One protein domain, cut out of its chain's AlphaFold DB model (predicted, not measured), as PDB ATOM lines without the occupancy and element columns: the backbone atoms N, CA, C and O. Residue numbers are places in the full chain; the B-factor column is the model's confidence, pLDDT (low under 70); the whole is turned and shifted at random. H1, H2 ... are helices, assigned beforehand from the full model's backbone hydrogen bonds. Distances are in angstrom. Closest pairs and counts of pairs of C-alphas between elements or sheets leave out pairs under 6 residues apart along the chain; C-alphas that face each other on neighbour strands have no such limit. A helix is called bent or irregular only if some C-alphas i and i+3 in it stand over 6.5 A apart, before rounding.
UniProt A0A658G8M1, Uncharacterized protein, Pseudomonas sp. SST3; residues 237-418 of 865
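This is residues 237 to 418 of the 865 residues of an uncharacterized protein of Pseudomonas sp. SST3 (UniProt A0A658G8M1). Two rows of helices are stacked face to face, H4, H6 and H8 in one and H3, H5, H7 and H9 in the other, the first row running roughly against the second. H1 packs on H4 at one end of the rows, where H2 is near both; residues 403 to 418, with no named element, make the other end. The printed part has 182 residues with nine named helices, H1 to H9 in order, and no named strand; the class is all helix. It is compact, with a radius of gyration of the C-alphas of 15.9 A, and spans 45 by 38 by 25 A.

H1, residues 239 to 247, touches residues 295 to 299 of H4, residues 290 to 303, with the C-alphas of Ala 239 and Leu 295 closest at 5.2 A. H2, residues 251 to 262, is close to H1 but not clearly touching, with the C-alphas of Leu 246 and Arg 254 closest at 6.2 A. H2 is only just irregular: C-alphas 257 and 260 are 6.8 A apart. H3, residues 272 to 282, touches H5, residues 309 to 325, with the C-alphas of Ala 281 and Ala 318 closest at 4.4 A. H4 and H5 form a hairpin at a shallow tilt of 26 degrees, with the C-alphas of Leu 300 and Ala 315 closest at 5.2 A. H6, residues 328 to 336, touches H8, residues 363 to 378, the same way at a shallow tilt of 13 degrees, with the C-alphas of Ala 331 and Val 372 closest at 6.1 A. H7, residues 343 to 359, touches H5, with the C-alphas of Thr 320 and Ala 352 closest at 4.6 A. H7, H8 and H9, residues 387 to 402, form an up and down bundle, each running against the one before. H1 and H9 are apart. Every O i to N i+4 pair is within hydrogen-bond range in H1, H3, H4, H5, H6, H7 and H9, against 6 of 8 in H2 and 11 of 12 in H8.

H1 begins at C-alpha 239, (121.264, 115.754, 171.564), and H9 ends at C-alpha 402, (115.793, 84.032, 188.427). From first to last C-alpha H5 measures 24.5 A, H7 24.0 A, H9 21.8 A, H8 20.9 A and H4 19.9 A.

The C-alphas farthest apart, of Gly 270 and Gln 413, are 47.7 A apart. The printed part has no cut and no long link. Its mean pLDDT is 95.2, and no printed residue is under 70.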
ATOM      1  N   TRP A 237     121.267 121.907 167.061       92.94
ATOM      2  CA  TRP A 237     122.270 121.436 168.026       92.94
ATOM      3  C   TRP A 237     121.678 120.537 169.122       92.94
ATOM      4  O   TRP A 237     122.203 120.485 170.230       92.94
ATOM      5  N   ASN A 238     120.565 119.850 168.848       95.00
ATOM      6  CA  ASN A 238     119.978 118.926 169.818       95.00
ATOM      7  C   ASN A 238     120.904 117.733 170.148       95.00
ATOM      8  O   ASN A 238     121.951 117.519 169.526       95.00
ATOM      9  N   ALA A 239     120.482 116.893 171.096       97.44
ATOM     10  CA  ALA A 239     121.264 115.754 171.564       97.44
ATOM     11  C   ALA A 239     121.673 114.768 170.453       97.44
ATOM     12  O   ALA A 239     122.778 114.228 170.490       97.44
ATOM     13  N   LYS A 240     120.834 114.561 169.425       97.38
ATOM     14  CA  LYS A 240     121.168 113.698 168.276       97.38
ATOM     15  C   LYS A 240     122.290 114.297 167.430       97.38
ATOM     16  O   LYS A 240     123.190 113.572 167.007       97.38
ATOM     17  N   ALA A 241     122.249 115.606 167.176       95.12
ATOM     18  CA  ALA A 241     123.309 116.303 166.453       95.12
ATOM     19  C   ALA A 241     124.631 116.262 167.233       95.12
ATOM     20  O   ALA A 241     125.674 115.943 166.661       95.12
ATOM     21  N   LEU A 242     124.574 116.496 168.547       95.69
ATOM     22  CA  LEU A 242     125.730 116.369 169.426       95.69
ATOM     23  C   LEU A 242     126.293 114.940 169.421       95.69
ATOM     24  O   LEU A 242     127.491 114.757 169.224       95.69
ATOM     25  N   HIS A 243     125.444 113.918 169.555       97.62
ATOM     26  CA  HIS A 243     125.872 112.519 169.524       97.62
ATOM     27  C   HIS A 243     126.612 112.167 168.227       97.62
ATOM     28  O   HIS A 243     127.693 111.585 168.292       97.62
ATOM     29  N   LYS A 244     126.110 112.606 167.063       96.62
ATOM     30  CA  LYS A 244     126.797 112.426 165.770       96.62
ATOM     31  C   LYS A 244     128.188 113.067 165.734       96.62
ATOM     32  O   LYS A 244     129.087 112.511 165.112       96.62
ATOM     33  N   ARG A 245     128.375 114.218 166.389       94.19
ATOM     34  CA  ARG A 245     129.686 114.887 166.489       94.19
ATOM     35  C   ARG A 245     130.632 114.156 167.441       94.19
ATOM     36  O   ARG A 245     131.816 114.056 167.151       94.19
ATOM     37  N   LEU A 246     130.125 113.638 168.558       96.62
ATOM     38  CA  LEU A 246     130.949 112.997 169.584       96.62
ATOM     39  C   LEU A 246     131.363 111.566 169.217       96.62
ATOM     40  O   LEU A 246     132.501 111.182 169.480       96.62
ATOM     41  N   ILE A 247     130.482 110.783 168.589       97.12
ATOM     42  CA  ILE A 247     130.745 109.364 168.285       97.12
ATOM     43  C   ILE A 247     131.881 109.158 167.274       97.12
ATOM     44  O   ILE A 247     132.560 108.137 167.312       97.12
ATOM     45  N   VAL A 248     132.125 110.129 166.388       96.44
ATOM     46  CA  VAL A 248     133.202 110.058 165.382       96.44
ATOM     47  C   VAL A 248     134.584 110.404 165.946       96.44
ATOM     48  O   VAL A 248     135.596 110.179 165.282       96.44
ATOM     49  N   LEU A 249     134.647 110.979 167.150       96.50
ATOM     50  CA  LEU A 249     135.901 111.329 167.807       96.50
ATOM     51  C   LEU A 249     136.469 110.112 168.536       96.50
ATOM     52  O   LEU A 249     135.745 109.419 169.244       96.50
ATOM     53  N   ASP A 250     137.785 109.911 168.432       95.94
ATOM     54  CA  ASP A 250     138.491 109.000 169.335       95.94
ATOM     55  C   ASP A 250     138.349 109.473 170.793       95.94
ATOM     56  O   ASP A 250     138.247 110.676 171.058       95.94
ATOM     57  N   MET A 251     138.348 108.533 171.743       96.19
ATOM     58  CA  MET A 251     138.161 108.823 173.168       96.19
ATOM     59  C   MET A 251     138.976 110.027 173.673       96.19
ATOM     60  O   MET A 251     138.379 110.913 174.279       96.19
ATOM     61  N   PRO A 252     140.293 110.156 173.420       95.38
ATOM     62  CA  PRO A 252     141.049 111.278 173.963       95.38
ATOM     63  C   PRO A 252     140.781 112.630 173.291       95.38
ATOM     64  O   PRO A 252     141.007 113.657 173.929       95.38
ATOM     65  N   LYS A 253     140.318 112.683 172.035       95.75
ATOM     66  CA  LYS A 253     139.792 113.934 171.454       95.75
ATOM     67  C   LYS A 253     138.418 114.260 172.022       95.75
ATOM     68  O   LYS A 253     138.158 115.414 172.342       95.75
ATOM     69  N   ARG A 254     137.565 113.247 172.180       96.38
ATOM     70  CA  ARG A 254     136.242 113.402 172.782       96.38
ATOM     71  C   ARG A 254     136.336 113.888 174.222       96.38
ATOM     72  O   ARG A 254     135.600 114.785 174.598       96.38
ATOM     73  N   ASP A 255     137.268 113.359 175.008       96.06
ATOM     74  CA  ASP A 255     137.470 113.812 176.382       96.06
ATOM     75  C   ASP A 255     137.909 115.274 176.454       96.06
ATOM     76  O   ASP A 255     137.445 115.999 177.330       96.06
ATOM     77  N   ALA A 256     138.766 115.712 175.529       92.25
ATOM     78  CA  ALA A 256     139.200 117.103 175.457       92.25
ATOM     79  C   ALA A 256     138.058 118.041 175.034       92.25
ATOM     80  O   ALA A 256     137.943 119.127 175.581       92.25
ATOM     81  N   TYR A 257     137.203 117.605 174.102       91.25
ATOM     82  CA  TYR A 257     136.098 118.408 173.566       91.25
ATOM     83  C   TYR A 257     134.815 118.378 174.416       91.25
ATOM     84  O   TYR A 257     134.025 119.311 174.369       91.25
ATOM     85  N   TRP A 258     134.556 117.298 175.156       94.31
ATOM     86  CA  TRP A 258     133.301 117.092 175.890       94.31
ATOM     87  C   TRP A 258     133.533 116.877 177.382       94.31
ATOM     88  O   TRP A 258     133.003 117.620 178.202       94.31
ATOM     89  N   THR A 259     134.323 115.866 177.749       94.81
ATOM     90  CA  THR A 259     134.449 115.430 179.150       94.81
ATOM     91  C   THR A 259     135.012 116.532 180.047       94.81
ATOM     92  O   THR A 259     134.532 116.701 181.165       94.81
ATOM     93  N   VAL A 260     135.984 117.319 179.568       91.19
ATOM     94  CA  VAL A 260     136.547 118.456 180.320       91.19
ATOM     95  C   VAL A 260     135.477 119.499 180.658       91.19
ATOM     96  O   VAL A 260     135.398 119.905 181.817       91.19
ATOM     97  N   HIS A 261     134.618 119.867 179.705       90.94
ATOM     98  CA  HIS A 261     133.537 120.825 179.953       90.94
ATOM     99  C   HIS A 261     132.397 120.208 180.778       90.94
ATOM    100  O   HIS A 261     131.881 120.838 181.695       90.94
ATOM    101  N   ALA A 262     132.053 118.937 180.546       93.25
ATOM    102  CA  ALA A 262     131.067 118.233 181.365       93.25
ATOM    103  C   ALA A 262     131.490 118.169 182.845       93.25
ATOM    104  O   ALA A 262     130.662 118.308 183.740       93.25
ATOM    105  N   ASN A 263     132.787 118.007 183.123       91.94
ATOM    106  CA  ASN A 263     133.320 117.928 184.484       91.94
ATOM    107  C   ASN A 263     133.116 119.202 185.317       91.94
ATOM    108  O   ASN A 263     133.115 119.116 186.548       91.94
ATOM    109  N   ILE A 264     132.995 120.360 184.665       88.94
ATOM    110  CA  ILE A 264     132.877 121.673 185.310       88.94
ATOM    111  C   ILE A 264     131.443 122.210 185.309       88.94
ATOM    112  O   ILE A 264     131.224 123.312 185.806       88.94
ATOM    113  N   LEU A 265     130.480 121.447 184.776       90.50
ATOM    114  CA  LEU A 265     129.080 121.854 184.774       90.50
ATOM    115  C   LEU A 265     128.576 122.079 186.212       90.50
ATOM    116  O   LEU A 265     128.796 121.219 187.076       90.50
ATOM    117  N   PRO A 266     127.880 123.199 186.467       89.81
ATOM    118  CA  PRO A 266     127.272 123.462 187.761       89.81
ATOM    119  C   PRO A 266     126.172 122.440 188.088       89.81
ATOM    120  O   PRO A 266     125.422 121.990 187.217       89.81
ATOM    121  N   LEU A 267     126.079 122.071 189.368       88.88
ATOM    122  CA  LEU A 267     125.063 121.161 189.921       88.88
ATOM    123  C   LEU A 267     124.303 121.779 191.107       88.88
ATOM    124  O   LEU A 267     123.629 121.072 191.858       88.88
ATOM    125  N   ASP A 268     124.410 123.091 191.291       87.81
ATOM    126  CA  ASP A 268     123.631 123.875 192.242       87.81
ATOM    127  C   ASP A 268     122.186 124.090 191.763       87.81
ATOM    128  O   ASP A 268     121.792 123.713 190.655       87.81
ATOM    129  N   ALA A 269     121.349 124.622 192.655       81.19
ATOM    130  CA  ALA A 269     119.932 124.819 192.388       81.19
ATOM    131  C   ALA A 269     119.723 125.766 191.195       81.19
ATOM    132  O   ALA A 269     120.224 126.884 191.179       81.19
ATOM    133  N   GLY A 270     118.952 125.318 190.200       80.25
ATOM    134  CA  GLY A 270     118.670 126.084 188.982       80.25
ATOM    135  C   GLY A 270     119.623 125.820 187.810       80.25
ATOM    136  O   GLY A 270     119.258 126.151 186.681       80.25
ATOM    137  N   ALA A 271     120.768 125.164 188.033       90.31
ATOM    138  CA  ALA A 271     121.714 124.812 186.973       90.31
ATOM    139  C   ALA A 271     121.094 123.872 185.920       90.31
ATOM    140  O   ALA A 271     120.344 122.948 186.251       90.31
ATOM    141  N   THR A 272     121.432 124.065 184.643       92.06
ATOM    142  CA  THR A 272     120.812 123.333 183.524       92.06
ATOM    143  C   THR A 272     121.075 121.829 183.590       92.06
ATOM    144  O   THR A 272     120.149 121.036 183.408       92.06
ATOM    145  N   ALA A 273     122.307 121.414 183.905       94.00
ATOM    146  CA  ALA A 273     122.655 119.998 184.046       94.00
ATOM    147  C   ALA A 273     121.848 119.319 185.164       94.00
ATOM    148  O   ALA A 273     121.299 118.232 184.965       94.00
ATOM    149  N   ARG A 274     121.713 119.991 186.316       93.69
ATOM    150  CA  ARG A 274     120.881 119.528 187.431       93.69
ATOM    151  C   ARG A 274     119.412 119.426 187.025       93.69
ATOM    152  O   ARG A 274     118.816 118.376 187.233       93.69
ATOM    153  N   ARG A 275     118.854 120.461 186.391       93.62
ATOM    154  CA  ARG A 275     117.466 120.461 185.903       93.62
ATOM    155  C   ARG A 275     117.193 119.317 184.932       93.62
ATOM    156  O   ARG A 275     116.163 118.667 185.047       93.62
ATOM    157  N   LEU A 276     118.105 119.048 183.995       95.69
ATOM    158  CA  LEU A 276     117.975 117.935 183.051       95.69
ATOM    159  C   LEU A 276     117.935 116.589 183.787       95.69
ATOM    160  O   LEU A 276     117.108 115.734 183.462       95.69
ATOM    161  N   ILE A 277     118.796 116.410 184.792       96.19
ATOM    162  CA  ILE A 277     118.829 115.210 185.637       96.19
ATOM    163  C   ILE A 277     117.539 115.064 186.453       96.19
ATOM    164  O   ILE A 277     116.921 114.001 186.414       96.19
ATOM    165  N   GLU A 278     117.124 116.104 187.174       94.25
ATOM    166  CA  GLU A 278     115.933 116.079 188.030       94.25
ATOM    167  C   GLU A 278     114.662 115.870 187.211       94.25
ATOM    168  O   GLU A 278     113.873 114.987 187.540       94.25
ATOM    169  N   TRP A 279     114.515 116.576 186.087       94.62
ATOM    170  CA  TRP A 279     113.397 116.380 185.168       94.62
ATOM    171  C   TRP A 279     113.323 114.927 184.688       94.62
ATOM    172  O   TRP A 279     112.270 114.289 184.744       94.62
ATOM    173  N   SER A 280     114.466 114.368 184.280       95.69
ATOM    174  CA  SER A 280     114.568 112.982 183.812       95.69
ATOM    175  C   SER A 280     114.238 111.964 184.908       95.69
ATOM    176  O   SER A 280     113.635 110.927 184.634       95.69
ATOM    177  N   ALA A 281     114.619 112.249 186.153       94.56
ATOM    178  CA  ALA A 281     114.440 111.336 187.273       94.56
ATOM    179  C   ALA A 281     113.047 111.411 187.919       94.56
ATOM    180  O   ALA A 281     112.534 110.373 188.345       94.56
ATOM    181  N   LEU A 282     112.458 112.608 188.009       92.81
ATOM    182  CA  LEU A 282     111.323 112.909 188.891       92.81
ATOM    183  C   LEU A 282     110.065 113.378 188.140       92.81
ATOM    184  O   LEU A 282     108.958 113.037 188.546       92.81
ATOM    185  N   GLU A 283     110.202 114.099 187.025       90.06
ATOM    186  CA  GLU A 283     109.082 114.806 186.369       90.06
ATOM    187  C   GLU A 283     108.478 114.041 185.177       90.06
ATOM    188  O   GLU A 283     107.994 114.621 184.206       90.06
ATOM    189  N   GLN A 284     108.501 112.709 185.232       91.81
ATOM    190  CA  GLN A 284     108.018 111.856 184.143       91.81
ATOM    191  C   GLN A 284     106.536 111.491 184.310       91.81
ATOM    192  O   GLN A 284     106.125 110.958 185.342       91.81
ATOM    193  N   SER A 285     105.747 111.695 183.252       90.12
ATOM    194  CA  SER A 285     104.316 111.355 183.177       90.12
ATOM    195  C   SER A 285     103.970 110.574 181.901       90.12
ATOM    196  O   SER A 285     104.754 110.543 180.954       90.12
ATOM    197  N   GLU A 286     102.773 109.982 181.831       86.56
ATOM    198  CA  GLU A 286     102.296 109.279 180.621       86.56
ATOM    199  C   GLU A 286     102.138 110.200 179.397       86.56
ATOM    200  O   GLU A 286     102.149 109.725 178.266       86.56
ATOM    201  N   GLN A 287     102.021 111.515 179.611       88.88
ATOM    202  CA  GLN A 287     101.900 112.525 178.551       88.88
ATOM    203  C   GLN A 287     103.257 113.062 178.078       88.88
ATOM    204  O   GLN A 287     103.308 113.912 177.190       88.88
ATOM    205  N   THR A 288     104.357 112.612 178.687       91.50
ATOM    206  CA  THR A 288     105.695 113.100 178.346       91.50
ATOM    207  C   THR A 288     106.089 112.620 176.951       91.50
ATOM    208  O   THR A 288     105.963 111.437 176.644       91.50
ATOM    209  N   ASP A 289     106.588 113.533 176.114       92.31
ATOM    210  CA  ASP A 289     106.991 113.223 174.741       92.31
ATOM    211  C   ASP A 289     108.162 112.209 174.718       92.31
ATOM    212  O   ASP A 289     109.248 112.511 175.235       92.31
ATOM    213  N   PRO A 290     107.988 111.019 174.104       94.25
ATOM    214  CA  PRO A 290     109.043 110.015 173.993       94.25
ATOM    215  C   PRO A 290     110.303 110.495 173.261       94.25
ATOM    216  O   PRO A 290     111.388 109.968 173.513       94.25
ATOM    217  N   GLU A 291     110.185 111.462 172.348       94.88
ATOM    218  CA  GLU A 291     111.338 112.046 171.656       94.88
ATOM    219  C   GLU A 291     112.164 112.911 172.612       94.88
ATOM    220  O   GLU A 291     113.388 112.790 172.634       94.88
ATOM    221  N   VAL A 292     111.521 113.713 173.466       94.75
ATOM    222  CA  VAL A 292     112.220 114.511 174.489       94.75
ATOM    223  C   VAL A 292     112.914 113.597 175.499       94.75
ATOM    224  O   VAL A 292     114.085 113.810 175.811       94.75
ATOM    225  N   GLN A 293     112.250 112.522 175.943       96.62
ATOM    226  CA  GLN A 293     112.876 111.509 176.804       96.62
ATOM    227  C   GLN A 293     114.140 110.922 176.171       96.62
ATOM    228  O   GLN A 293     115.155 110.757 176.844       96.62
ATOM    229  N   TYR A 294     114.091 110.622 174.872       98.00
ATOM    230  CA  TYR A 294     115.227 110.075 174.143       98.00
ATOM    231  C   TYR A 294     116.371 111.089 173.992       98.00
ATOM    232  O   TYR A 294     117.525 110.727 174.222       98.00
ATOM    233  N   LEU A 295     116.075 112.362 173.698       98.06
ATOM    234  CA  LEU A 295     117.082 113.429 173.657       98.06
ATOM    235  C   LEU A 295     117.774 113.609 175.018       98.06
ATOM    236  O   LEU A 295     119.003 113.607 175.081       98.06
ATOM    237  N   CYS A 296     117.007 113.682 176.110       98.00
ATOM    238  CA  CYS A 296     117.560 113.753 177.465       98.00
ATOM    239  C   CYS A 296     118.425 112.525 177.783       98.00
ATOM    240  O   CYS A 296     119.534 112.664 178.298       98.00
ATOM    241  N   ALA A 297     117.967 111.323 177.422       98.50
ATOM    242  CA  ALA A 297     118.702 110.090 177.679       98.50
ATOM    243  C   ALA A 297     120.046 110.021 176.928       98.50
ATOM    244  O   ALA A 297     121.031 109.535 177.486       98.50
ATOM    245  N   ILE A 298     120.134 110.558 175.705       98.69
ATOM    246  CA  ILE A 298     121.408 110.678 174.973       98.69
ATOM    247  C   ILE A 298     122.402 111.549 175.754       98.69
ATOM    248  O   ILE A 298     123.567 111.178 175.893       98.69
ATOM    249  N   ILE A 299     121.957 112.686 176.296       98.38
ATOM    250  CA  ILE A 299     122.822 113.602 177.056       98.38
ATOM    251  C   ILE A 299     123.263 112.999 178.376       98.38
ATOM    252  O   ILE A 299     124.452 113.023 178.687       98.38
ATOM    253  N   LEU A 300     122.336 112.389 179.115       98.69
ATOM    254  CA  LEU A 300     122.680 111.663 180.332       98.69
ATOM    255  C   LEU A 300     123.698 110.552 180.049       98.69
ATOM    256  O   LEU A 300     124.611 110.357 180.844       98.69
ATOM    257  N   THR A 301     123.592 109.873 178.901       98.75
ATOM    258  CA  THR A 301     124.562 108.849 178.484       98.75
ATOM    259  C   THR A 301     125.934 109.462 178.177       98.75
ATOM    260  O   THR A 301     126.958 108.904 178.566       98.75
ATOM    261  N   TRP A 302     125.994 110.655 177.579       98.50
ATOM    262  CA  TRP A 302     127.255 111.382 177.402       98.50
ATOM    263  C   TRP A 302     127.845 111.930 178.709       98.50
ATOM    264  O   TRP A 302     129.070 111.998 178.837       98.50
ATOM    265  N   PHE A 303     127.027 112.256 179.716       98.31
ATOM    266  CA  PHE A 303     127.519 112.578 181.062       98.31
ATOM    267  C   PHE A 303     128.226 111.397 181.735       98.31
ATOM    268  O   PHE A 303     129.057 111.615 182.614       98.31
ATOM    269  N   LEU A 304     127.995 110.157 181.292       98.12
ATOM    270  CA  LEU A 304     128.680 108.983 181.841       98.12
ATOM    271  C   LEU A 304     130.188 108.959 181.537       98.12
ATOM    272  O   LEU A 304     130.947 108.306 182.253       98.12
ATOM    273  N   ALA A 305     130.638 109.717 180.531       97.06
ATOM    274  CA  ALA A 305     132.055 109.909 180.222       97.06
ATOM    275  C   ALA A 305     132.808 110.704 181.305       97.06
ATOM    276  O   ALA A 305     134.040 110.624 181.376       97.06
ATOM    277  N   SER A 306     132.067 111.480 182.105       95.50
ATOM    278  CA  SER A 306     132.561 112.432 183.099       95.50
ATOM    279  C   SER A 306     133.439 111.773 184.164       95.50
ATOM    280  O   SER A 306     133.189 110.653 184.616       95.50
ATOM    281  N   SER A 307     134.477 112.493 184.590       92.31
ATOM    282  CA  SER A 307     135.263 112.179 185.784       92.31
ATOM    283  C   SER A 307     134.804 112.969 187.019       92.31
ATOM    284  O   SER A 307     135.341 112.752 188.108       92.31
ATOM    285  N   ASN A 308     133.790 113.832 186.880       93.06
ATOM    286  CA  ASN A 308     132.981 114.337 187.986       93.06
ATOM    287  C   ASN A 308     132.009 113.235 188.441       93.06
ATOM    288  O   ASN A 308     131.031 112.914 187.757       93.06
ATOM    289  N   ARG A 309     132.307 112.639 189.600       91.31
ATOM    290  CA  ARG A 309     131.576 111.490 190.148       91.31
ATOM    291  C   ARG A 309     130.123 111.829 190.435       91.31
ATOM    292  O   ARG A 309     129.254 111.037 190.102       91.31
ATOM    293  N   GLU A 310     129.853 113.009 190.983       92.94
ATOM    294  CA  GLU A 310     128.489 113.426 191.305       92.94
ATOM    295  C   GLU A 310     127.634 113.571 190.045       92.94
ATOM    296  O   GLU A 310     126.536 113.014 189.997       92.94
ATOM    297  N   LEU A 311     128.149 114.240 189.005       95.00
ATOM    298  CA  LEU A 311     127.448 114.356 187.722       95.00
ATOM    299  C   LEU A 311     127.154 112.970 187.139       95.00
ATOM    300  O   LEU A 311     126.019 112.674 186.766       95.00
ATOM    301  N   ARG A 312     128.175 112.109 187.091       95.50
ATOM    302  CA  ARG A 312     128.062 110.760 186.535       95.50
ATOM    303  C   ARG A 312     127.083 109.888 187.318       95.50
ATOM    304  O   ARG A 312     126.292 109.160 186.715       95.50
ATOM    305  N   ASP A 313     127.117 109.950 188.644       95.56
ATOM    306  CA  ASP A 313     126.265 109.140 189.509       95.56
ATOM    307  C   ASP A 313     124.806 109.591 189.434       95.56
ATOM    308  O   ASP A 313     123.909 108.764 189.245       95.56
ATOM    309  N   LYS A 314     124.565 110.906 189.490       96.25
ATOM    310  CA  LYS A 314     123.232 111.488 189.303       96.25
ATOM    311  C   LYS A 314     122.680 111.179 187.904       96.25
ATOM    312  O   LYS A 314     121.524 110.774 187.792       96.25
ATOM    313  N   ALA A 315     123.503 111.261 186.855       98.06
ATOM    314  CA  ALA A 315     123.101 110.895 185.496       98.06
ATOM    315  C   ALA A 315     122.773 109.398 185.351       98.06
ATOM    316  O   ALA A 315     121.776 109.050 184.718       98.06
ATOM    317  N   THR A 316     123.555 108.516 185.986       98.44
ATOM    318  CA  THR A 316     123.288 107.065 186.015       98.44
ATOM    319  C   THR A 316     121.910 106.789 186.624       98.44
ATOM    320  O   THR A 316     121.103 106.080 186.031       98.44
ATOM    321  N   LYS A 317     121.601 107.399 187.777       97.94
ATOM    322  CA  LYS A 317     120.306 107.222 188.455       97.94
ATOM    323  C   LYS A 317     119.136 107.831 187.677       97.94
ATOM    324  O   LYS A 317     118.057 107.248 187.654       97.94
ATOM    325  N   ALA A 318     119.343 108.965 187.010       98.00
ATOM    326  CA  ALA A 318     118.333 109.560 186.136       98.00
ATOM    327  C   ALA A 318     118.012 108.662 184.929       98.00
ATOM    328  O   ALA A 318     116.841 108.471 184.603       98.00
ATOM    329  N   LEU A 319     119.031 108.048 184.313       98.38
ATOM    330  CA  LEU A 319     118.837 107.041 183.265       98.38
ATOM    331  C   LEU A 319     118.069 105.826 183.779       98.38
ATOM    332  O   LEU A 319     117.156 105.371 183.093       98.38
ATOM    333  N   THR A 320     118.382 105.338 184.985       98.12
ATOM    334  CA  THR A 320     117.627 104.256 185.629       98.12
ATOM    335  C   THR A 320     116.133 104.589 185.680       98.12
ATOM    336  O   THR A 320     115.308 103.811 185.197       98.12
ATOM    337  N   SER A 321     115.773 105.767 186.201       97.06
ATOM    338  CA  SER A 321     114.378 106.219 186.280       97.06
ATOM    339  C   SER A 321     113.715 106.346 184.903       97.06
ATOM    340  O   SER A 321     112.593 105.866 184.718       97.06
ATOM    341  N   LEU A 322     114.404 106.931 183.916       96.75
ATOM    342  CA  LEU A 322     113.886 107.048 182.548       96.75
ATOM    343  C   LEU A 322     113.632 105.681 181.907       96.75
ATOM    344  O   LEU A 322     112.596 105.494 181.274       96.75
ATOM    345  N   MET A 323     114.533 104.715 182.084       97.38
ATOM    346  CA  MET A 323     114.391 103.363 181.531       97.38
ATOM    347  C   MET A 323     113.229 102.585 182.159       97.38
ATOM    348  O   MET A 323     112.584 101.796 181.470       97.38
ATOM    349  N   ILE A 324     112.914 102.828 183.436       95.12
ATOM    350  CA  ILE A 324     111.718 102.264 184.080       95.12
ATOM    351  C   ILE A 324     110.444 102.821 183.423       95.12
ATOM    352  O   ILE A 324     109.495 102.076 183.163       95.12
ATOM    353  N   ARG A 325     110.414 104.130 183.134       94.75
ATOM    354  CA  ARG A 325     109.259 104.816 182.526       94.75
ATOM    355  C   ARG A 325     109.100 104.493 181.041       94.75
ATOM    356  O   ARG A 325     107.987 104.235 180.588       94.75
ATOM    357  N   ASN A 326     110.203 104.458 180.303       95.38
ATOM    358  CA  ASN A 326     110.259 104.153 178.881       95.38
ATOM    359  C   ASN A 326     111.296 103.043 178.609       95.38
ATOM    360  O   ASN A 326     112.443 103.330 178.252       95.38
ATOM    361  N   PRO A 327     110.888 101.761 178.708       95.50
ATOM    362  CA  PRO A 327     111.788 100.621 178.519       95.50
ATOM    363  C   PRO A 327     112.454 100.552 177.137       95.50
ATOM    364  O   PRO A 327     113.492  99.912 176.987       95.50
ATOM    365  N   SER A 328     111.904 101.225 176.117       96.56
ATOM    366  CA  SER A 328     112.505 101.234 174.774       96.56
ATOM    367  C   SER A 328     113.859 101.954 174.722       96.56
ATOM    368  O   SER A 328     114.643 101.712 173.803       96.56
ATOM    369  N   LEU A 329     114.151 102.820 175.702       98.19
ATOM    370  CA  LEU A 329     115.369 103.626 175.728       98.19
ATOM    371  C   LEU A 329     116.635 102.777 175.829       98.19
ATOM    372  O   LEU A 329     117.614 103.107 175.172       98.19
ATOM    373  N   TYR A 330     116.631 101.675 176.587       98.44
ATOM    374  CA  TYR A 330     117.843 100.866 176.741       98.44
ATOM    375  C   TYR A 330     118.293 100.240 175.416       98.44
ATOM    376  O   TYR A 330     119.471 100.309 175.081       98.44
ATOM    377  N   ALA A 331     117.356  99.713 174.620       98.12
ATOM    378  CA  ALA A 331     117.667  99.177 173.296       98.12
ATOM    379  C   ALA A 331     118.189 100.270 172.346       98.12
ATOM    380  O   ALA A 331     119.223 100.081 171.714       98.12
ATOM    381  N   LYS A 332     117.519 101.435 172.301       98.19
ATOM    382  CA  LYS A 332     117.937 102.573 171.461       98.19
ATOM    383  C   LYS A 332     119.343 103.055 171.813       98.19
ATOM    384  O   LYS A 332     120.201 103.115 170.944       98.19
ATOM    385  N   LEU A 333     119.592 103.333 173.093       98.56
ATOM    386  CA  LEU A 333     120.900 103.787 173.571       98.56
ATOM    387  C   LEU A 333     121.972 102.710 173.388       98.56
ATOM    388  O   LEU A 333     123.106 103.035 173.054       98.56
ATOM    389  N   GLY A 334     121.622 101.437 173.592       97.12
ATOM    390  CA  GLY A 334     122.515 100.309 173.353       97.12
ATOM    391  C   GLY A 334     122.990 100.244 171.902       97.12
ATOM    392  O   GLY A 334     124.182 100.053 171.677       97.12
ATOM    393  N   ASP A 335     122.093 100.457 170.936       97.00
ATOM    394  CA  ASP A 335     122.445 100.505 169.514       97.00
ATOM    395  C   ASP A 335     123.207 101.801 169.152       97.00
ATOM    396  O   ASP A 335     124.242 101.728 168.488       97.00
ATOM    397  N   ASP A 336     122.765 102.970 169.635       98.00
ATOM    398  CA  ASP A 336     123.403 104.269 169.349       98.00
ATOM    399  C   ASP A 336     124.844 104.347 169.874       98.00
ATOM    400  O   ASP A 336     125.743 104.857 169.207       98.00
ATOM    401  N   PHE A 337     125.088 103.834 171.083       97.88
ATOM    402  CA  PHE A 337     126.394 103.908 171.739       97.88
ATOM    403  C   PHE A 337     127.267 102.669 171.498       97.88
ATOM    404  O   PHE A 337     128.411 102.647 171.950       97.88
ATOM    405  N   ALA A 338     126.802 101.665 170.742       93.88
ATOM    406  CA  ALA A 338     127.521 100.402 170.519       93.88
ATOM    407  C   ALA A 338     128.953 100.574 169.973       93.88
ATOM    408  O   ALA A 338     129.828  99.752 170.256       93.88
ATOM    409  N   ALA A 339     129.188 101.621 169.175       92.69
ATOM    410  CA  ALA A 339     130.476 101.905 168.539       92.69
ATOM    411  C   ALA A 339     131.395 102.827 169.362       92.69
ATOM    412  O   ALA A 339     132.508 103.122 168.927       92.69
ATOM    413  N   VAL A 340     130.950 103.298 170.529       96.44
ATOM    414  CA  VAL A 340     131.716 104.232 171.360       96.44
ATOM    415  C   VAL A 340     132.902 103.519 172.014       96.44
ATOM    416  O   VAL A 340     132.750 102.508 172.695       96.44
ATOM    417  N   ASP A 341     134.098 104.077 171.833       95.12
ATOM    418  CA  ASP A 341     135.382 103.526 172.290       95.12
ATOM    419  C   ASP A 341     135.729 103.864 173.758       95.12
ATOM    420  O   ASP A 341     136.892 103.799 174.153       95.12
ATOM    421  N   ASP A 342     134.733 104.219 174.574       96.88
ATOM    422  CA  ASP A 342     134.896 104.573 175.989       96.88
ATOM    423  C   ASP A 342     134.023 103.693 176.887       96.88
ATOM    424  O   ASP A 342     132.795 103.813 176.933       96.88
ATOM    425  N   LEU A 343     134.690 102.806 177.629       96.25
ATOM    426  CA  LEU A 343     134.025 101.847 178.500       96.25
ATOM    427  C   LEU A 343     133.353 102.500 179.710       96.25
ATOM    428  O   LEU A 343     132.424 101.891 180.222       96.25
ATOM    429  N   TYR A 344     133.717 103.723 180.129       95.06
ATOM    430  CA  TYR A 344     132.982 104.416 181.203       95.06
ATOM    431  C   TYR A 344     131.512 104.626 180.829       95.06
ATOM    432  O   TYR A 344     130.621 104.462 181.665       95.06
ATOM    433  N   ILE A 345     131.259 104.967 179.561       98.06
ATOM    434  CA  ILE A 345     129.909 105.200 179.052       98.06
ATOM    435  C   ILE A 345     129.138 103.883 179.001       98.06
ATOM    436  O   ILE A 345     128.041 103.785 179.549       98.06
ATOM    437  N   LEU A 346     129.722 102.861 178.370       97.75
ATOM    438  CA  LEU A 346     129.061 101.568 178.201       97.75
ATOM    439  C   LEU A 346     128.779 100.895 179.543       97.75
ATOM    440  O   LEU A 346     127.666 100.416 179.757       97.75
ATOM    441  N   GLU A 347     129.755 100.911 180.451       96.62
ATOM    442  CA  GLU A 347     129.626 100.413 181.816       96.62
ATOM    443  C   GLU A 347     128.435 101.048 182.524       96.62
ATOM    444  O   GLU A 347     127.512 100.339 182.918       96.62
ATOM    445  N   ARG A 348     128.395 102.382 182.632       97.19
ATOM    446  CA  ARG A 348     127.321 103.053 183.371       97.19
ATOM    447  C   ARG A 348     125.962 102.960 182.686       97.19
ATOM    448  O   ARG A 348     124.956 102.914 183.390       97.19
ATOM    449  N   LEU A 349     125.913 102.862 181.356       98.56
ATOM    450  CA  LEU A 349     124.667 102.604 180.632       98.56
ATOM    451  C   LEU A 349     124.063 101.251 181.046       98.56
ATOM    452  O   LEU A 349     122.865 101.163 181.315       98.56
ATOM    453  N   HIS A 350     124.894 100.209 181.146       98.44
ATOM    454  CA  HIS A 350     124.451  98.879 181.573       98.44
ATOM    455  C   HIS A 350     124.160  98.837 183.076       98.44
ATOM    456  O   HIS A 350     123.187  98.213 183.485       98.44
ATOM    457  N   THR A 351     124.928  99.556 183.896       97.88
ATOM    458  CA  THR A 351     124.665  99.709 185.335       97.88
ATOM    459  C   THR A 351     123.322 100.398 185.602       97.88
ATOM    460  O   THR A 351     122.580  99.961 186.480       97.88
ATOM    461  N   ALA A 352     122.953 101.420 184.820       98.50
ATOM    462  CA  ALA A 352     121.633 102.054 184.897       98.50
ATOM    463  C   ALA A 352     120.505 101.083 184.502       98.50
ATOM    464  O   ALA A 352     119.504 100.957 185.210       98.50
ATOM    465  N   ALA A 353     120.694 100.333 183.412       98.56
ATOM    466  CA  ALA A 353     119.746  99.310 182.974       98.56
ATOM    467  C   ALA A 353     119.578  98.186 184.011       98.56
ATOM    468  O   ALA A 353     118.461  97.726 184.259       98.56
ATOM    469  N   PHE A 354     120.667  97.784 184.668       98.00
ATOM    470  CA  PHE A 354     120.638  96.820 185.761       98.00
ATOM    471  C   PHE A 354     119.871  97.358 186.972       98.00
ATOM    472  O   PHE A 354     118.989  96.673 187.488       98.00
ATOM    473  N   GLY A 355     120.117  98.614 187.360       97.44
ATOM    474  CA  GLY A 355     119.320  99.305 188.373       97.44
ATOM    475  C   GLY A 355     117.824  99.287 188.050       97.44
ATOM    476  O   GLY A 355     117.010  98.968 188.917       97.44
ATOM    477  N   ALA A 356     117.457  99.537 186.787       97.69
ATOM    478  CA  ALA A 356     116.063  99.557 186.347       97.69
ATOM    479  C   ALA A 356     115.409  98.174 186.480       97.69
ATOM    480  O   ALA A 356     114.274  98.075 186.945       97.69
ATOM    481  N   CYS A 357     116.150  97.111 186.148       97.81
ATOM    482  CA  CYS A 357     115.718  95.722 186.319       97.81
ATOM    483  C   CYS A 357     115.512  95.347 187.791       97.81
ATOM    484  O   CYS A 357     114.521  94.700 188.128       97.81
ATOM    485  N   CYS A 358     116.420  95.767 188.674       95.38
ATOM    486  CA  CYS A 358     116.318  95.496 190.106       95.38
ATOM    487  C   CYS A 358     115.131  96.222 190.753       95.38
ATOM    488  O   CYS A 358     114.428  95.633 191.573       95.38
ATOM    489  N   VAL A 359     114.884  97.479 190.367       94.81
ATOM    490  CA  VAL A 359     113.752  98.275 190.870       94.81
ATOM    491  C   VAL A 359     112.420  97.789 190.287       94.81
ATOM    492  O   VAL A 359     111.429  97.693 191.009       94.81
ATOM    493  N   SER A 360     112.376  97.463 188.992       93.56
ATOM    494  CA  SER A 360     111.178  96.990 188.290       93.56
ATOM    495  C   SER A 360     111.433  95.641 187.612       93.56
ATOM    496  O   SER A 360     111.775  95.550 186.435       93.56
ATOM    497  N   ASN A 361     111.215  94.561 188.360       89.94
ATOM    498  CA  ASN A 361     111.540  93.188 187.955       89.94
ATOM    499  C   ASN A 361     110.411  92.467 187.183       89.94
ATOM    500  O   ASN A 361     110.203  91.265 187.352       89.94
ATOM    501  N   CYS A 362     109.669  93.192 186.338       92.38
ATOM    502  CA  CYS A 362     108.594  92.622 185.519       92.38
ATOM    503  C   CYS A 362     109.109  92.044 184.187       92.38
ATOM    504  O   CYS A 362     110.071  92.554 183.611       92.38
ATOM    505  N   GLU A 363     108.424  91.027 183.644       93.94
ATOM    506  CA  GLU A 363     108.814  90.368 182.382       93.94
ATOM    507  C   GLU A 363     108.967  91.365 181.221       93.94
ATOM    508  O   GLU A 363     109.934  91.290 180.462       93.94
ATOM    509  N   ARG A 364     108.056  92.346 181.126       92.81
ATOM    510  CA  ARG A 364     108.058  93.393 180.087       92.81
ATOM    511  C   ARG A 364     109.381  94.162 180.017       92.81
ATOM    512  O   ARG A 364     109.737  94.628 178.940       92.81
ATOM    513  N   LEU A 365     110.079  94.314 181.144       95.12
ATOM    514  CA  LEU A 365     111.365  95.004 181.223       95.12
ATOM    515  C   LEU A 365     112.533  94.008 181.147       95.12
ATOM    516  O   LEU A 365     113.413  94.171 180.307       95.12
ATOM    517  N   LEU A 366     112.506  92.933 181.943       97.19
ATOM    518  CA  LEU A 366     113.607  91.961 182.036       97.19
ATOM    519  C   LEU A 366     113.907  91.243 180.713       97.19
ATOM    520  O   LEU A 366     115.071  91.043 180.357       97.19
ATOM    521  N   ARG A 367     112.869  90.860 179.964       97.12
ATOM    522  CA  ARG A 367     113.012  90.080 178.730       97.12
ATOM    523  C   ARG A 367     113.751  90.847 177.619       97.12
ATOM    524  O   ARG A 367     114.752  90.329 177.127       97.12
ATOM    525  N   PRO A 368     113.349  92.075 177.228       97.25
ATOM    526  CA  PRO A 368     114.118  92.848 176.252       97.25
ATOM    527  C   PRO A 368     115.479  93.307 176.794       97.25
ATOM    528  O   PRO A 368     116.445  93.332 176.035       97.25
ATOM    529  N   PHE A 369     115.598  93.635 178.087       98.44
ATOM    530  CA  PHE A 369     116.865  94.117 178.652       98.44
ATOM    531  C   PHE A 369     117.935  93.024 178.663       98.44
ATOM    532  O   PHE A 369     119.066  93.279 178.258       98.44
ATOM    533  N   SER A 370     117.587  91.796 179.053       98.38
ATOM    534  CA  SER A 370     118.525  90.665 179.021       98.38
ATOM    535  C   SER A 370     118.996  90.333 177.602       98.38
ATOM    536  O   SER A 370     120.184  90.079 177.408       98.38
ATOM    537  N   ALA A 371     118.117  90.424 176.596       97.94
ATOM    538  CA  ALA A 371     118.504  90.260 175.194       97.94
ATOM    539  C   ALA A 371     119.501  91.338 174.729       97.94
ATOM    540  O   ALA A 371     120.509  91.016 174.098       97.94
ATOM    541  N   VAL A 372     119.243  92.611 175.057       98.06
ATOM    542  CA  VAL A 372     120.131  93.734 174.707       98.06
ATOM    543  C   VAL A 372     121.485  93.602 175.408       98.06
ATOM    544  O   VAL A 372     122.517  93.682 174.743       98.06
ATOM    545  N   ALA A 373     121.494  93.332 176.716       98.31
ATOM    546  CA  ALA A 373     122.715  93.153 177.501       98.31
ATOM    547  C   ALA A 373     123.568  91.988 176.972       98.31
ATOM    548  O   ALA A 373     124.778  92.135 176.781       98.31
ATOM    549  N   TYR A 374     122.935  90.850 176.664       98.25
ATOM    550  CA  TYR A 374     123.617  89.699 176.078       98.25
ATOM    551  C   TYR A 374     124.240  90.038 174.721       98.25
ATOM    552  O   TYR A 374     125.436  89.819 174.537       98.25
ATOM    553  N   LYS A 375     123.471  90.644 173.806       96.62
ATOM    554  CA  LYS A 375     123.954  91.055 172.477       96.62
ATOM    555  C   LYS A 375     125.134  92.030 172.568       96.62
ATOM    556  O   LYS A 375     126.114  91.880 171.846       96.62
ATOM    557  N   ALA A 376     125.045  93.035 173.439       95.94
ATOM    558  CA  ALA A 376     126.044  94.099 173.535       95.94
ATOM    559  C   ALA A 376     127.377  93.625 174.151       95.94
ATOM    560  O   ALA A 376     128.455  94.076 173.738       95.94
ATOM    561  N   VAL A 377     127.313  92.716 175.132       96.88
ATOM    562  CA  VAL A 377     128.469  92.346 175.964       96.88
ATOM    563  C   VAL A 377     128.984  90.937 175.675       96.88
ATOM    564  O   VAL A 377     130.189  90.774 175.486       96.88
ATOM    565  N   PHE A 378     128.108  89.932 175.612       97.00
ATOM    566  CA  PHE A 378     128.506  88.516 175.605       97.00
ATOM    567  C   PHE A 378     128.380  87.840 174.238       97.00
ATOM    568  O   PHE A 378     129.107  86.885 173.965       97.00
ATOM    569  N   ASP A 379     127.531  88.337 173.333       94.94
ATOM    570  CA  ASP A 379     127.394  87.784 171.983       94.94
ATOM    571  C   ASP A 379     128.428  88.328 170.989       94.94
ATOM    572  O   ASP A 379     128.130  88.826 169.905       94.94
ATOM    573  N   ARG A 380     129.697  88.256 171.380       91.44
ATOM    574  CA  ARG A 380     130.823  88.716 170.571       91.44
ATOM    575  C   ARG A 380     132.069  87.902 170.874       91.44
ATOM    576  O   ARG A 380     132.158  87.250 171.908       91.44
ATOM    577  N   VAL A 381     133.026  87.934 169.949       88.25
ATOM    578  CA  VAL A 381     134.290  87.191 170.087       88.25
ATOM    579  C   VAL A 381     135.134  87.754 171.232       88.25
ATOM    580  O   VAL A 381     135.623  86.997 172.060       88.25
ATOM    581  N   ASP A 382     135.271  89.080 171.288       90.81
ATOM    582  CA  ASP A 382     136.019  89.789 172.327       90.81
ATOM    583  C   ASP A 382     135.037  90.479 173.292       90.81
ATOM    584  O   ASP A 382     134.477  91.531 172.967       90.81
ATOM    585  N   VAL A 383     134.816  89.895 174.476       95.31
ATOM    586  CA  VAL A 383     133.974  90.494 175.530       95.31
ATOM    587  C   VAL A 383     134.647  91.771 176.068       95.31
ATOM    588  O   VAL A 383     135.837  91.726 176.401       95.31
ATOM    589  N   PRO A 384     133.932  92.910 176.207       95.50
ATOM    590  CA  PRO A 384     134.533  94.197 176.554       95.50
ATOM    591  C   PRO A 384     135.291  94.127 177.878       95.50
ATOM    592  O   PRO A 384     134.811  93.527 178.837       95.50
ATOM    593  N   ALA A 385     136.476  94.726 177.942       95.12
ATOM    594  CA  ALA A 385     137.363  94.629 179.098       95.12
ATOM    595  C   ALA A 385     137.041  95.688 180.176       95.12
ATOM    596  O   ALA A 385     137.876  96.531 180.484       95.12
ATOM    597  N   SER A 386     135.817  95.647 180.712       95.25
ATOM    598  CA  SER A 386     135.396  96.373 181.921       95.25
ATOM    599  C   SER A 386     134.725  95.392 182.879       95.25
ATOM    600  O   SER A 386     133.824  94.641 182.489       95.25
ATOM    601  N   ILE A 387     135.184  95.379 184.132       94.44
ATOM    602  CA  ILE A 387     134.695  94.445 185.152       94.44
ATOM    603  C   ILE A 387     133.241  94.766 185.508       94.44
ATOM    604  O   ILE A 387     132.412  93.861 185.606       94.44
ATOM    605  N   LEU A 388     132.919  96.050 185.664       94.56
ATOM    606  CA  LEU A 388     131.580  96.492 186.053       94.56
ATOM    607  C   LEU A 388     130.580  96.402 184.893       94.56
ATOM    608  O   LEU A 388     129.424  96.066 185.131       94.56
ATOM    609  N   LEU A 389     131.012  96.607 183.641       96.31
ATOM    610  CA  LEU A 389     130.163  96.381 182.468       96.31
ATOM    611  C   LEU A 389     129.739  94.910 182.376       96.31
ATOM    612  O   LEU A 389     128.557  94.615 182.189       96.31
ATOM    613  N   ARG A 390     130.698  93.986 182.539       96.31
ATOM    614  CA  ARG A 390     130.431  92.540 182.567       96.31
ATOM    615  C   ARG A 390     129.492  92.180 183.718       96.31
ATOM    616  O   ARG A 390     128.539  91.440 183.503       96.31
ATOM    617  N   ASP A 391     129.727  92.724 184.912       95.00
ATOM    618  CA  ASP A 391     128.886  92.467 186.086       95.00
ATOM    619  C   ASP A 391     127.449  92.972 185.917       95.00
ATOM    620  O   ASP A 391     126.513  92.219 186.171       95.00
ATOM    621  N   ALA A 392     127.256  94.208 185.452       96.31
ATOM    622  CA  ALA A 392     125.926  94.773 185.250       96.31
ATOM    623  C   ALA A 392     125.138  93.999 184.181       96.31
ATOM    624  O   ALA A 392     123.974  93.658 184.390       96.31
ATOM    625  N   ALA A 393     125.779  93.664 183.055       97.81
ATOM    626  CA  ALA A 393     125.148  92.880 181.997       97.81
ATOM    627  C   ALA A 393     124.791  91.459 182.461       97.81
ATOM    628  O   ALA A 393     123.687  90.987 182.188       97.81
ATOM    629  N   LEU A 394     125.693  90.794 183.195       96.81
ATOM    630  CA  LEU A 394     125.422  89.482 183.785       96.81
ATOM    631  C   LEU A 394     124.298  89.571 184.823       96.81
ATOM    632  O   LEU A 394     123.397  88.741 184.799       96.81
ATOM    633  N   GLY A 395     124.281  90.601 185.670       95.56
ATOM    634  CA  GLY A 395     123.231  90.814 186.665       95.56
ATOM    635  C   GLY A 395     121.835  90.947 186.049       95.56
ATOM    636  O   GLY A 395     120.881  90.370 186.571       95.56
ATOM    637  N   ILE A 396     121.700  91.636 184.908       97.94
ATOM    638  CA  ILE A 396     120.432  91.711 184.155       97.94
ATOM    639  C   ILE A 396     119.985  90.311 183.702       97.94
ATOM    640  O   ILE A 396     118.814  89.954 183.847       97.94
ATOM    641  N   ILE A 397     120.912  89.518 183.156       98.12
ATOM    642  CA  ILE A 397     120.652  88.159 182.661       98.12
ATOM    643  C   ILE A 397     120.287  87.216 183.816       98.12
ATOM    644  O   ILE A 397     119.291  86.501 183.726       98.12
ATOM    645  N   GLU A 398     121.040  87.243 184.917       95.75
ATOM    646  CA  GLU A 398     120.793  86.425 186.111       95.75
ATOM    647  C   GLU A 398     119.449  86.754 186.763       95.75
ATOM    648  O   GLU A 398     118.736  85.848 187.191       95.75
ATOM    649  N   LEU A 399     119.064  88.032 186.808       95.75
ATOM    650  CA  LEU A 399     117.757  88.425 187.330       95.75
ATOM    651  C   LEU A 399     116.618  87.951 186.418       95.75
ATOM    652  O   LEU A 399     115.597  87.469 186.912       95.75
ATOM    653  N   ALA A 400     116.785  88.052 185.096       96.44
ATOM    654  CA  ALA A 400     115.811  87.525 184.145       96.44
ATOM    655  C   ALA A 400     115.658  85.999 184.275       96.44
ATOM    656  O   ALA A 400     114.528  85.512 184.289       96.44
ATOM    657  N   ASP A 401     116.759  85.263 184.441       95.38
ATOM    658  CA  ASP A 401     116.763  83.816 184.700       95.38
ATOM    659  C   ASP A 401     116.065  83.478 186.026       95.38
ATOM    660  O   ASP A 401     115.126  82.685 186.059       95.38
ATOM    661  N   CYS A 402     116.414  84.183 187.108       93.31
ATOM    662  CA  CYS A 402     115.793  84.032 188.427       93.31
ATOM    663  C   CYS A 402     114.267  84.249 188.396       93.31
ATOM    664  O   CYS A 402     113.520  83.615 189.146       93.31
ATOM    665  N   LYS A 403     113.783  85.135 187.516       93.69
ATOM    666  CA  LYS A 403     112.354  85.415 187.311       93.69
ATOM    667  C   LYS A 403     111.705  84.568 186.213       93.69
ATOM    668  O   LYS A 403     110.536  84.797 185.915       93.69
ATOM    669  N   ASN A 404     112.410  83.595 185.633       94.56
ATOM    670  CA  ASN A 404     111.943  82.768 184.512       94.56
ATOM    671  C   ASN A 404     111.477  83.597 183.295       94.56
ATOM    672  O   ASN A 404     110.535  83.234 182.598       94.56
ATOM    673  N   CYS A 405     112.125  84.740 183.061       94.62
ATOM    674  CA  CYS A 405     111.831  85.693 181.987       94.62
ATOM    675  C   CYS A 405     112.943  85.744 180.924       94.62
ATOM    676  O   CYS A 405     112.921  86.617 180.051       94.62
ATOM    677  N   LEU A 406     113.943  84.859 181.014       96.31
ATOM    678  CA  LEU A 406     115.094  84.859 180.120       96.31
ATOM    679  C   LEU A 406     114.688  84.408 178.698       96.31
ATOM    680  O   LEU A 406     114.072  83.351 178.549       96.31
ATOM    681  N   PRO A 407     115.006  85.177 177.639       95.69
ATOM    682  CA  PRO A 407     114.770  84.755 176.260       95.69
ATOM    683  C   PRO A 407     115.606  83.526 175.878       95.69
ATOM    684  O   PRO A 407     116.783  83.452 176.217       95.69
ATOM    685  N   GLU A 408     115.052  82.632 175.054       93.62
ATOM    686  CA  GLU A 408     115.763  81.445 174.532       93.62
ATOM    687  C   GLU A 408     117.021  81.787 173.714       93.62
ATOM    688  O   GLU A 408     117.916  80.963 173.563       93.62
ATOM    689  N   THR A 409     117.110  83.012 173.189       93.06
ATOM    690  CA  THR A 409     118.275  83.500 172.437       93.06
ATOM    691  C   THR A 409     119.491  83.798 173.319       93.06
ATOM    692  O   THR A 409     120.563  84.073 172.782       93.06
ATOM    693  N   VAL A 410     119.336  83.818 174.647       97.06
ATOM    694  CA  VAL A 410     120.401  84.172 175.594       97.06
ATOM    695  C   VAL A 410     121.023  82.912 176.189       97.06
ATOM    696  O   VAL A 410     120.366  82.161 176.905       97.06
ATOM    697  N   ASP A 411     122.320  82.713 175.945       95.31
ATOM    698  CA  ASP A 411     123.103  81.652 176.583       95.31
ATOM    699  C   ASP A 411     123.761  82.170 177.871       95.31
ATOM    700  O   ASP A 411     124.783  82.865 177.848       95.31
ATOM    701  N   ILE A 412     123.180  81.801 179.015       94.56
ATOM    702  CA  ILE A 412     123.698  82.186 180.333       94.56
ATOM    703  C   ILE A 412     125.098  81.621 180.618       94.56
ATOM    704  O   ILE A 412     125.855  82.235 181.366       94.56
ATOM    705  N   GLN A 413     125.485  80.482 180.029       93.31
ATOM    706  CA  GLN A 413     126.819  79.912 180.251       93.31
ATOM    707  C   GLN A 413     127.891  80.744 179.549       93.31
ATOM    708  O   GLN A 413     128.944  80.989 180.131       93.31
ATOM    709  N   LYS A 414     127.600  81.256 178.346       94.19
ATOM    710  CA  LYS A 414     128.476  82.204 177.635       94.19
ATOM    711  C   LYS A 414     128.578  83.558 178.352       94.19
ATOM    712  O   LYS A 414     129.583  84.251 178.220       94.19
ATOM    713  N   ALA A 415     127.549  83.926 179.118       94.75
ATOM    714  CA  ALA A 415     127.526  85.143 179.923       94.75
ATOM    715  C   ALA A 415     128.296  85.031 181.251       94.75
ATOM    716  O   ALA A 415     128.429  86.036 181.941       94.75
ATOM    717  N   ARG A 416     128.824  83.853 181.617       93.38
ATOM    718  CA  ARG A 416     129.629  83.651 182.834       93.38
ATOM    719  C   ARG A 416     131.127  83.561 182.509       93.38
ATOM    720  O   ARG A 416     131.487  83.036 181.456       93.38
ATOM    721  N   PRO A 417     132.018  84.036 183.402       91.56
ATOM    722  CA  PRO A 417     133.458  83.929 183.187       91.56
ATOM    723  C   PRO A 417     133.928  82.459 183.204       91.56
ATOM    724  O   PRO A 417     133.303  81.616 183.858       91.56
ATOM    725  N   PRO A 418     135.068  82.135 182.562       92.62
ATOM    726  CA  PRO A 418     135.991  83.050 181.882       92.62
ATOM    727  C   PRO A 418     135.587  83.378 180.433       92.62
ATOM    728  O   PRO A 418     135.122  82.515 179.694       92.62
TER     729      PRO A 418